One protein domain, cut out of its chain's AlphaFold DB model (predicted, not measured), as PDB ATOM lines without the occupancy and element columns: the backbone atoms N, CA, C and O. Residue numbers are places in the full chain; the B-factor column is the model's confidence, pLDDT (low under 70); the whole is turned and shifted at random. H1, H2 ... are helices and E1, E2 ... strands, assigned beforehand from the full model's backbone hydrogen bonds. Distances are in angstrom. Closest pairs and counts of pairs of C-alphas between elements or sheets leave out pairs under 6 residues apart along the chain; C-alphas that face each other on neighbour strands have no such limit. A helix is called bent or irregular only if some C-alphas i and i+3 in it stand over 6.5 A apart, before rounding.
ATOM      1  N   VAL A  60     -29.189   1.333   9.252       92.50
ATOM      2  CA  VAL A  60     -28.656  -0.039   9.217       92.50
ATOM      3  C   VAL A  60     -27.253  -0.042   9.805       92.50
ATOM      4  O   VAL A  60     -26.560   0.972   9.727       92.50
ATOM      5  N   LYS A  61     -26.824  -1.132  10.441       91.69
ATOM      6  CA  LYS A  61     -25.412  -1.293  10.815       91.69
ATOM      7  C   LYS A  61     -24.633  -1.811   9.609       91.69
ATOM      8  O   LYS A  61     -25.210  -2.460   8.741       91.69
ATOM      9  N   SER A  62     -23.337  -1.525   9.562       90.75
ATOM     10  CA  SER A  62     -22.426  -2.032   8.529       90.75
ATOM     11  C   SER A  62     -22.423  -3.564   8.446       90.75
ATOM     12  O   SER A  62     -22.482  -4.111   7.351       90.75
ATOM     13  N   GLU A  63     -22.433  -4.241   9.594       91.38
ATOM     14  CA  GLU A  63     -22.472  -5.707   9.716       91.38
ATOM     15  C   GLU A  63     -23.726  -6.317   9.069       91.38
ATOM     16  O   GLU A  63     -23.655  -7.348   8.405       91.38
ATOM     17  N   ASP A  64     -24.864  -5.631   9.190       90.12
ATOM     18  CA  ASP A  64     -26.164  -6.120   8.723       90.12
ATOM     19  C   ASP A  64     -26.394  -5.866   7.221       90.12
ATOM     20  O   ASP A  64     -27.381  -6.342   6.659       90.12
ATOM     21  N   LEU A  65     -25.500  -5.134   6.538       88.00
ATOM     22  CA  LEU A  65     -25.656  -4.778   5.119       88.00
ATOM     23  C   LEU A  65     -25.729  -6.000   4.199       88.00
ATOM     24  O   LEU A  65     -26.432  -5.965   3.189       88.00
ATOM     25  N   ALA A  66     -25.010  -7.072   4.538       87.62
ATOM     26  CA  ALA A  66     -24.996  -8.301   3.752       87.62
ATOM     27  C   ALA A  66     -26.264  -9.152   3.950       87.62
ATOM     28  O   ALA A  66     -26.547 -10.035   3.144       87.62
ATOM     29  N   SER A  67     -27.028  -8.904   5.017       90.31
ATOM     30  CA  SER A  67     -28.170  -9.728   5.435       90.31
ATOM     31  C   SER A  67     -29.443  -8.902   5.623       90.31
ATOM     32  O   SER A  67     -30.270  -9.195   6.485       90.31
ATOM     33  N   LEU A  68     -29.620  -7.863   4.803       89.44
ATOM     34  CA  LEU A  68     -30.824  -7.036   4.838       89.44
ATOM     35  C   LEU A  68     -32.060  -7.827   4.391       89.44
ATOM     36  O   LEU A  68     -32.041  -8.546   3.390       89.44
ATOM     37  N   SER A  69     -33.170  -7.646   5.112       90.69
ATOM     38  CA  SER A  69     -34.463  -8.189   4.701       90.69
ATOM     39  C   SER A  69     -34.964  -7.500   3.427       90.69
ATOM     40  O   SER A  69     -34.653  -6.336   3.151       90.69
ATOM     41  N   LYS A  70     -35.778  -8.212   2.639       89.75
ATOM     42  CA  LYS A  70     -36.373  -7.670   1.403       89.75
ATOM     43  C   LYS A  70     -37.220  -6.424   1.677       89.75
ATOM     44  O   LYS A  70     -37.137  -5.457   0.929       89.75
ATOM     45  N   GLU A  71     -37.950  -6.425   2.788       87.38
ATOM     46  CA  GLU A  71     -38.748  -5.291   3.260       87.38
ATOM     47  C   GLU A  71     -37.875  -4.060   3.554       87.38
ATOM     48  O   GLU A  71     -38.143  -2.969   3.054       87.38
ATOM     49  N   ALA A  72     -36.751  -4.243   4.259       85.56
ATOM     50  CA  ALA A  72     -35.812  -3.156   4.530       85.56
ATOM     51  C   ALA A  72     -35.181  -2.600   3.241       85.56
ATOM     52  O   ALA A  72     -34.996  -1.389   3.107       85.56
ATOM     53  N   MET A  73     -34.876  -3.461   2.265       89.75
ATOM     54  CA  MET A  73     -34.391  -3.021   0.955       89.75
ATOM     55  C   MET A  73     -35.440  -2.218   0.181       89.75
ATOM     56  O   MET A  73     -35.091  -1.226  -0.459       89.75
ATOM     57  N   GLU A  74     -36.707  -2.628   0.209       90.00
ATOM     58  CA  GLU A  74     -37.796  -1.882  -0.426       90.00
ATOM     59  C   GLU A  74     -38.000  -0.517   0.226       90.00
ATOM     60  O   GLU A  74     -38.147   0.478  -0.481       90.00
ATOM     61  N   ASP A  75     -37.919  -0.437   1.551       87.56
ATOM     62  CA  ASP A  75     -38.015   0.826   2.279       87.56
ATOM     63  C   ASP A  75     -36.862   1.783   1.960       87.56
ATOM     64  O   ASP A  75     -37.079   2.986   1.779       87.56
ATOM     65  N   ILE A  76     -35.638   1.261   1.833       90.62
ATOM     66  CA  ILE A  76     -34.478   2.043   1.386       90.62
ATOM     67  C   ILE A  76     -34.686   2.524  -0.055       90.62
ATOM     68  O   ILE A  76     -34.435   3.694  -0.345       90.62
ATOM     69  N   LYS A  77     -35.198   1.669  -0.952       90.81
ATOM     70  CA  LYS A  77     -35.491   2.031  -2.350       90.81
ATOM     71  C   LYS A  77     -36.586   3.092  -2.464       90.81
ATOM     72  O   LYS A  77     -36.407   4.050  -3.210       90.81
ATOM     73  N   LYS A  78     -37.678   2.966  -1.701       90.56
ATOM     74  CA  LYS A  78     -38.787   3.940  -1.661       90.56
ATOM     75  C   LYS A  78     -38.315   5.321  -1.199       90.56
ATOM     76  O   LYS A  78     -38.837   6.331  -1.657       90.56
ATOM     77  N   ARG A  79     -37.333   5.373  -0.291       88.56
ATOM     78  CA  ARG A  79     -36.818   6.626   0.292       88.56
ATOM     79  C   ARG A  79     -35.587   7.187  -0.420       88.56
ATOM     80  O   ARG A  79     -35.287   8.363  -0.246       88.56
ATOM     81  N   GLY A  80     -34.852   6.362  -1.162       90.06
ATOM     82  CA  GLY A  80     -33.639   6.749  -1.890       90.06
ATOM     83  C   GLY A  80     -32.432   7.104  -1.008       90.06
ATOM     84  O   GLY A  80     -31.411   7.541  -1.533       90.06
ATOM     85  N   MET A  81     -32.520   6.935   0.316       91.38
ATOM     86  CA  MET A  81     -31.431   7.227   1.253       91.38
ATOM     87  C   MET A  81     -31.430   6.280   2.455       91.38
ATOM     88  O   MET A  81     -32.476   5.789   2.883       91.38
ATOM     89  N   VAL A  82     -30.247   6.073   3.034       93.75
ATOM     90  CA  VAL A  82     -30.030   5.243   4.225       93.75
ATOM     91  C   VAL A  82     -28.834   5.763   5.021       93.75
ATOM     92  O   VAL A  82     -27.856   6.243   4.451       93.75
ATOM     93  N   VAL A  83     -28.903   5.666   6.347       92.44
ATOM     94  CA  VAL A  83     -27.770   5.921   7.243       92.44
ATOM     95  C   VAL A  83     -27.160   4.589   7.652       92.44
ATOM     96  O   VAL A  83     -27.823   3.767   8.285       92.44
ATOM     97  N   ILE A  84     -25.882   4.401   7.339       94.19
ATOM     98  CA  ILE A  84     -25.120   3.224   7.752       94.19
ATOM     99  C   ILE A  84     -24.328   3.582   9.013       94.19
ATOM    100  O   ILE A  84     -23.528   4.516   9.017       94.19
ATOM    101  N   LYS A  85     -24.580   2.862  10.103       93.19
ATOM    102  CA  LYS A  85     -23.896   3.020  11.388       93.19
ATOM    103  C   LYS A  85     -22.668   2.121  11.458       93.19
ATOM    104  O   LYS A  85     -22.669   1.031  10.895       93.19
ATOM    105  N   ASN A  86     -21.671   2.564  12.223       92.38
ATOM    106  CA  ASN A  86     -20.470   1.793  12.554       92.38
ATOM    107  C   ASN A  86     -19.694   1.319  11.311       92.38
ATOM    108  O   ASN A  86     -19.170   0.211  11.280       92.38
ATOM    109  N   VAL A  87     -19.638   2.152  10.267       93.12
ATOM    110  CA  VAL A  87     -18.794   1.888   9.087       93.12
ATOM    111  C   VAL A  87     -17.316   1.918   9.468       93.12
ATOM    112  O   VAL A  87     -16.534   1.113   8.977       93.12
ATOM    113  N   LEU A  88     -16.956   2.836  10.363       93.31
ATOM    114  CA  LEU A  88     -15.628   2.953  10.943       93.31
ATOM    115  C   LEU A  88     -15.748   2.961  12.470       93.31
ATOM    116  O   LEU A  88     -16.708   3.541  12.997       93.31
ATOM    117  N   PRO A  89     -14.784   2.367  13.190       94.06
ATOM    118  CA  PRO A  89     -14.658   2.544  14.627       94.06
ATOM    119  C   PRO A  89     -14.578   4.028  14.997       94.06
ATOM    120  O   PRO A  89     -13.979   4.846  14.288       94.06
ATOM    121  N   GLU A  90     -15.148   4.387  16.145       92.12
ATOM    122  CA  GLU A  90     -15.173   5.778  16.608       92.12
ATOM    123  C   GLU A  90     -13.758   6.344  16.790       92.12
ATOM    124  O   GLU A  90     -13.468   7.452  16.344       92.12
ATOM    125  N   LYS A  91     -12.848   5.547  17.365       95.06
ATOM    126  CA  LYS A  91     -11.453   5.941  17.592       95.06
ATOM    127  C   LYS A  91     -10.749   6.329  16.292       95.06
ATOM    128  O   LYS A  91     -10.146   7.394  16.220       95.06
ATOM    129  N   GLU A  92     -10.869   5.499  15.259       94.31
ATOM    130  CA  GLU A  92     -10.271   5.767  13.946       94.31
ATOM    131  C   GLU A  92     -10.888   7.007  13.301       94.31
ATOM    132  O   GLU A  92     -10.172   7.873  12.800       94.31
ATOM    133  N   SER A  93     -12.212   7.146  13.399       94.38
ATOM    134  CA  SER A  93     -12.941   8.301  12.868       94.38
ATOM    135  C   SER A  93     -12.470   9.621  13.496       94.38
ATOM    136  O   SER A  93     -12.309  10.630  12.803       94.38
ATOM    137  N   LEU A  94     -12.214   9.623  14.808       95.12
ATOM    138  CA  LEU A  94     -11.685  10.783  15.527       95.12
ATOM    139  C   LEU A  94     -10.236  11.080  15.139       95.12
ATOM    140  O   LEU A  94      -9.922  12.228  14.820       95.12
ATOM    141  N   THR A  95      -9.382  10.057  15.065       96.50
ATOM    142  CA  THR A  95      -7.988  10.216  14.630       96.50
ATOM    143  C   THR A  95      -7.901  10.777  13.210       96.50
ATOM    144  O   THR A  95      -7.132  11.703  12.962       96.50
ATOM    145  N   MET A  96      -8.730  10.299  12.279       95.44
ATOM    146  CA  MET A  96      -8.778  10.831  10.913       95.44
ATOM    147  C   MET A  96      -9.188  12.306  10.884       95.44
ATOM    148  O   MET A  96      -8.614  13.103  10.142       95.44
ATOM    149  N   LYS A  97     -10.164  12.693  11.714       95.00
ATOM    150  CA  LYS A  97     -10.607  14.086  11.838       95.00
ATOM    151  C   LYS A  97      -9.495  14.989  12.369       95.00
ATOM    152  O   LYS A  97      -9.338  16.110  11.885       95.00
ATOM    153  N   GLU A  98      -8.750  14.536  13.370       95.69
ATOM    154  CA  GLU A  98      -7.613  15.271  13.932       95.69
ATOM    155  C   GLU A  98      -6.482  15.402  12.917       95.69
ATOM    156  O   GLU A  98      -6.031  16.514  12.641       95.69
ATOM    157  N   TRP A  99      -6.118  14.297  12.271       94.19
ATOM    158  CA  TRP A  99      -5.111  14.281  11.220       94.19
ATOM    159  C   TRP A  99      -5.461  15.237  10.073       94.19
ATOM    160  O   TRP A  99      -4.609  15.999   9.617       94.19
ATOM    161  N   LEU A 100      -6.732  15.278   9.654       91.75
ATOM    162  CA  LEU A 100      -7.194  16.199   8.617       91.75
ATOM    163  C   LEU A 100      -7.067  17.666   9.052       91.75
ATOM    164  O   LEU A 100      -6.624  18.510   8.271       91.75
ATOM    165  N   LYS A 101      -7.407  17.987  10.306       91.19
ATOM    166  CA  LYS A 101      -7.231  19.344  10.850       91.19
ATOM    167  C   LYS A 101      -5.762  19.756  10.863       91.19
ATOM    168  O   LYS A 101      -5.441  20.878  10.477       91.19
ATOM    169  N   GLU A 102      -4.871  18.863  11.287       92.12
ATOM    170  CA  GLU A 102      -3.433  19.125  11.262       92.12
ATOM    171  C   GLU A 102      -2.913  19.293   9.839       92.12
ATOM    172  O   GLU A 102      -2.101  20.180   9.581       92.12
ATOM    173  N   HIS A 103      -3.396  18.474   8.905       88.25
ATOM    174  CA  HIS A 103      -3.033  18.570   7.501       88.25
ATOM    175  C   HIS A 103      -3.410  19.938   6.919       88.25
ATOM    176  O   HIS A 103      -2.561  20.590   6.315       88.25
ATOM    177  N   ILE A 104      -4.632  20.417   7.173       88.44
ATOM    178  CA  ILE A 104      -5.085  21.754   6.753       88.44
ATOM    179  C   ILE A 104      -4.267  22.857   7.445       88.44
ATOM    180  O   ILE A 104      -3.934  23.861   6.823       88.44
ATOM    181  N   LYS A 105      -3.894  22.682   8.721       87.19
ATOM    182  CA  LYS A 105      -3.058  23.654   9.447       87.19
ATOM    183  C   LYS A 105      -1.644  23.754   8.865       87.19
ATOM    184  O   LYS A 105      -1.119  24.859   8.757       87.19
ATOM    185  N   ARG A 106      -1.025  22.622   8.509       88.19
ATOM    186  CA  ARG A 106       0.308  22.584   7.877       88.19
ATOM    187  C   ARG A 106       0.278  23.125   6.447       88.19
ATOM    188  O   ARG A 106       1.255  23.711   6.000       88.19
ATOM    189  N   ASN A 107      -0.841  22.943   5.748       83.00
ATOM    190  CA  ASN A 107      -1.011  23.312   4.350       83.00
ATOM    191  C   ASN A 107      -2.062  24.416   4.211       83.00
ATOM    192  O   ASN A 107      -3.228  24.149   3.932       83.00
ATOM    193  N   SER A 108      -1.644  25.675   4.352       74.62
ATOM    194  CA  SER A 108      -2.534  26.839   4.200       74.62
ATOM    195  C   SER A 108      -3.221  26.906   2.828       74.62
ATOM    196  O   SER A 108      -4.343  27.394   2.734       74.62
ATOM    197  N   TRP A 109      -2.599  26.347   1.785       72.94
ATOM    198  CA  TRP A 109      -3.178  26.204   0.446       72.94
ATOM    199  C   TRP A 109      -4.348  25.202   0.383       72.94
ATOM    200  O   TRP A 109      -5.208  25.322  -0.486       72.94
ATOM    201  N   ALA A 110      -4.422  24.239   1.309       68.94
ATOM    202  CA  ALA A 110      -5.512  23.262   1.391       68.94
ATOM    203  C   ALA A 110      -6.789  23.848   2.018       68.94
ATOM    204  O   ALA A 110      -7.850  23.229   1.954       68.94
ATOM    205  N   LYS A 111      -6.702  25.046   2.610       64.50
ATOM    206  CA  LYS A 111      -7.863  25.772   3.137       64.50
ATOM    207  C   LYS A 111      -8.822  26.208   2.024       64.50
ATOM    208  O   LYS A 111     -10.027  26.243   2.249       64.50
ATOM    209  N   ASP A 112      -8.285  26.469   0.833       63.28
ATOM    210  CA  ASP A 112      -9.006  27.069  -0.289       63.28
ATOM    211  C   ASP A 112      -9.085  26.127  -1.501       63.28
ATOM    212  O   ASP A 112      -8.885  26.562  -2.626       63.28
ATOM    213  N   PHE A 113      -9.352  24.831  -1.323       55.00
ATOM    214  CA  PHE A 113      -9.563  23.914  -2.454       55.00
ATOM    215  C   PHE A 113     -11.005  24.054  -3.015       55.00
ATOM    216  O   PHE A 113     -11.947  23.808  -2.260       55.00
ATOM    217  N   PRO A 114     -11.245  24.391  -4.306       56.34
ATOM    218  CA  PRO A 114     -10.320  24.906  -5.309       56.34
ATOM    219  C   PRO A 114     -10.132  26.422  -5.189       56.34
ATOM    220  O   PRO A 114     -11.086  27.188  -5.002       56.34
ATOM    221  N   SER A 115      -8.881  26.836  -5.371       55.78
ATOM    222  CA  SER A 115      -8.471  28.222  -5.256       55.78
ATOM    223  C   SER A 115      -9.163  29.030  -6.344       55.78
ATOM    224  O   SER A 115      -9.476  28.548  -7.439       55.78
ATOM    225  N   LEU A 116      -9.391  30.305  -6.061       53.53
ATOM    226  CA  LEU A 116      -9.999  31.268  -6.977       53.53
ATOM    227  C   LEU A 116      -9.279  31.389  -8.345       53.53
ATOM    228  O   LEU A 116      -9.793  32.070  -9.229       53.53
ATOM    229  N   GLN A 117      -8.166  30.677  -8.568       54.72
ATOM    230  CA  GLN A 117      -7.500  30.527  -9.864       54.72
ATOM    231  C   GLN A 117      -8.319  29.731 -10.897       54.72
ATOM    232  O   GLN A 117      -8.245  30.019 -12.089       54.72
ATOM    233  N   LEU A 118      -9.171  28.787 -10.476       56.12
ATOM    234  CA  LEU A 118     -10.100  28.127 -11.409       56.12
ATOM    235  C   LEU A 118     -11.220  29.076 -11.863       56.12
ATOM    236  O   LEU A 118     -11.733  28.946 -12.973       56.12
ATOM    237  N   ARG A 119     -11.579  30.075 -11.044       55.72
ATOM    238  CA  ARG A 119     -12.586  31.078 -11.425       55.72
ATOM    239  C   ARG A 119     -12.046  32.101 -12.423       55.72
ATOM    240  O   ARG A 119     -12.835  32.565 -13.244       55.72
ATOM    241  N   SER A 120     -10.759  32.453 -12.375       57.41
ATOM    242  CA  SER A 120     -10.144  33.315 -13.396       57.41
ATOM    243  C   SER A 120     -10.010  32.576 -14.732       57.41
ATOM    244  O   SER A 120     -10.515  33.062 -15.738       57.41
ATOM    245  N   LEU A 121      -9.511  31.334 -14.722       58.75
ATOM    246  CA  LEU A 121      -9.385  30.494 -15.927       58.75
ATOM    247  C   LEU A 121     -10.724  30.209 -16.635       58.75
ATOM    248  O   LEU A 121     -10.778  30.104 -17.860       58.75
ATOM    249  N   LEU A 122     -11.823  30.098 -15.882       61.53
ATOM    250  CA  LEU A 122     -13.164  29.916 -16.452       61.53
ATOM    251  C   LEU A 122     -13.808  31.222 -16.946       61.53
ATOM    252  O   LEU A 122     -14.721  31.159 -17.771       61.53
ATOM    253  N   LYS A 123     -13.366  32.395 -16.470       60.91
ATOM    254  CA  LYS A 123     -13.826  33.698 -16.986       60.91
ATOM    255  C   LYS A 123     -13.207  33.998 -18.348       60.91
ATOM    256  O   LYS A 123     -13.933  34.391 -19.257       60.91
ATOM    257  N   ASP A 124     -11.923  33.693 -18.521       59.19
ATOM    258  CA  ASP A 124     -11.202  33.970 -19.771       59.19
ATOM    259  C   ASP A 124     -11.703  33.110 -20.945       59.19
ATOM    260  O   ASP A 124     -11.732  33.557 -22.092       59.19
ATOM    261  N   ARG A 125     -12.213  31.899 -20.673       58.03
ATOM    262  CA  ARG A 125     -12.821  31.031 -21.698       58.03
ATOM    263  C   ARG A 125     -14.211  31.466 -22.170       58.03
ATOM    264  O   ARG A 125     -14.615  31.057 -23.254       58.03
ATOM    265  N   LYS A 126     -14.953  32.281 -21.410       59.62
ATOM    266  CA  LYS A 126     -16.299  32.733 -21.823       59.62
ATOM    267  C   LYS A 126     -16.266  33.842 -22.875       59.62
ATOM    268  O   LYS A 126     -17.239  33.997 -23.603       59.62
ATOM    269  N   HIS A 127     -15.166  34.586 -22.970       60.09
ATOM    270  CA  HIS A 127     -15.042  35.727 -23.881       60.09
ATOM    271  C   HIS A 127     -14.375  35.393 -25.227       60.09
ATOM    272  O   HIS A 127     -14.328  36.256 -26.092       60.09
ATOM    273  N   ASN A 128     -13.908  34.154 -25.428       56.69
ATOM    274  CA  ASN A 128     -13.180  33.712 -26.629       56.69
ATOM    275  C   ASN A 128     -13.917  32.628 -27.444       56.69
ATOM    276  O   ASN A 128     -13.294  31.838 -28.151       56.69
TER     277      ASN A 128
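This is residues 60 to 128 of the 131 residues of an uncharacterized protein of Tuber borchii (UniProt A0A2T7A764). This is an open bracket with no closed core: a small, loose head at the first residues, a long straight bar, H3, that stands free over most of its length, and a second leg of H4 and H5 that turns off the far end of the bar. In the head, H1, H2 and E1 make a wide loop, in which residues 60 to 61 pair in parallel with residues 84 to 85 of E1. The printed part has 69 residues with five named helices and one named strand, in the order H1 H2 E1 H3 H4 H5, and its class is mostly helix. It is extended, with a radius of gyration of the C-alphas of 20.9 A, and only just flat, with spans of 55 by 37 by 14 A.

H1 holds residues 63 to 67 and begins with C-alpha 63 at (-22.472, -5.707, 9.716); it measures 8.2 A. It is only just irregular: C-alphas 63 and 66 are 7.0 A apart. H2, residues 70 to 79, measures 14.3 A. E1, residues 83 to 85, measures 6.4 A. H3, residues 90 to 106, is the longest helix at 24.5 A and begins with C-alpha 90 at (-15.173, 5.778, 16.608). H4, residues 108 to 112, measures 7.9 A. H5, residues 117 to 124, measures 11.1 A and ends with C-alpha 124 at (-11.202, 33.970, -19.771).

H1 and E1 are near each other, with 5 pairs of C-alphas within 10 A. E1 pairs with no named strand; its residues 84 to 85 pair with residues 60 to 61, parallel. H2 touches no helix. H1 and H2 are apart, and so are E1 and H3. H3 and H4 are close but not clearly touching, with the closest C-alphas, those of Ile 104 and Ala 110, 5.6 A apart. H5 is apart from H3 and from H4. In H2, H3 and H5 each O i to N i+4 pair is within hydrogen-bond range; in H1 and in H4 it is 0 of 1, beside 1 of 2 O i to N i+3 pairs in each.

The two C-alphas farthest apart, those of Ser 69 and Asn 128, are 56.5 A apart. The printed part has no cut, and the five links between its named elements are tight. Residues 89 to 102, of which 90 to 102 belong to H3, stand free, as do residues 105 to 110, of which 108 to 110 belong to H4, and residues 113 to 128, of which 117 to 124 belong to H5. The mean pLDDT of the printed part is 81.8, and residues 110 to 128 are under 70.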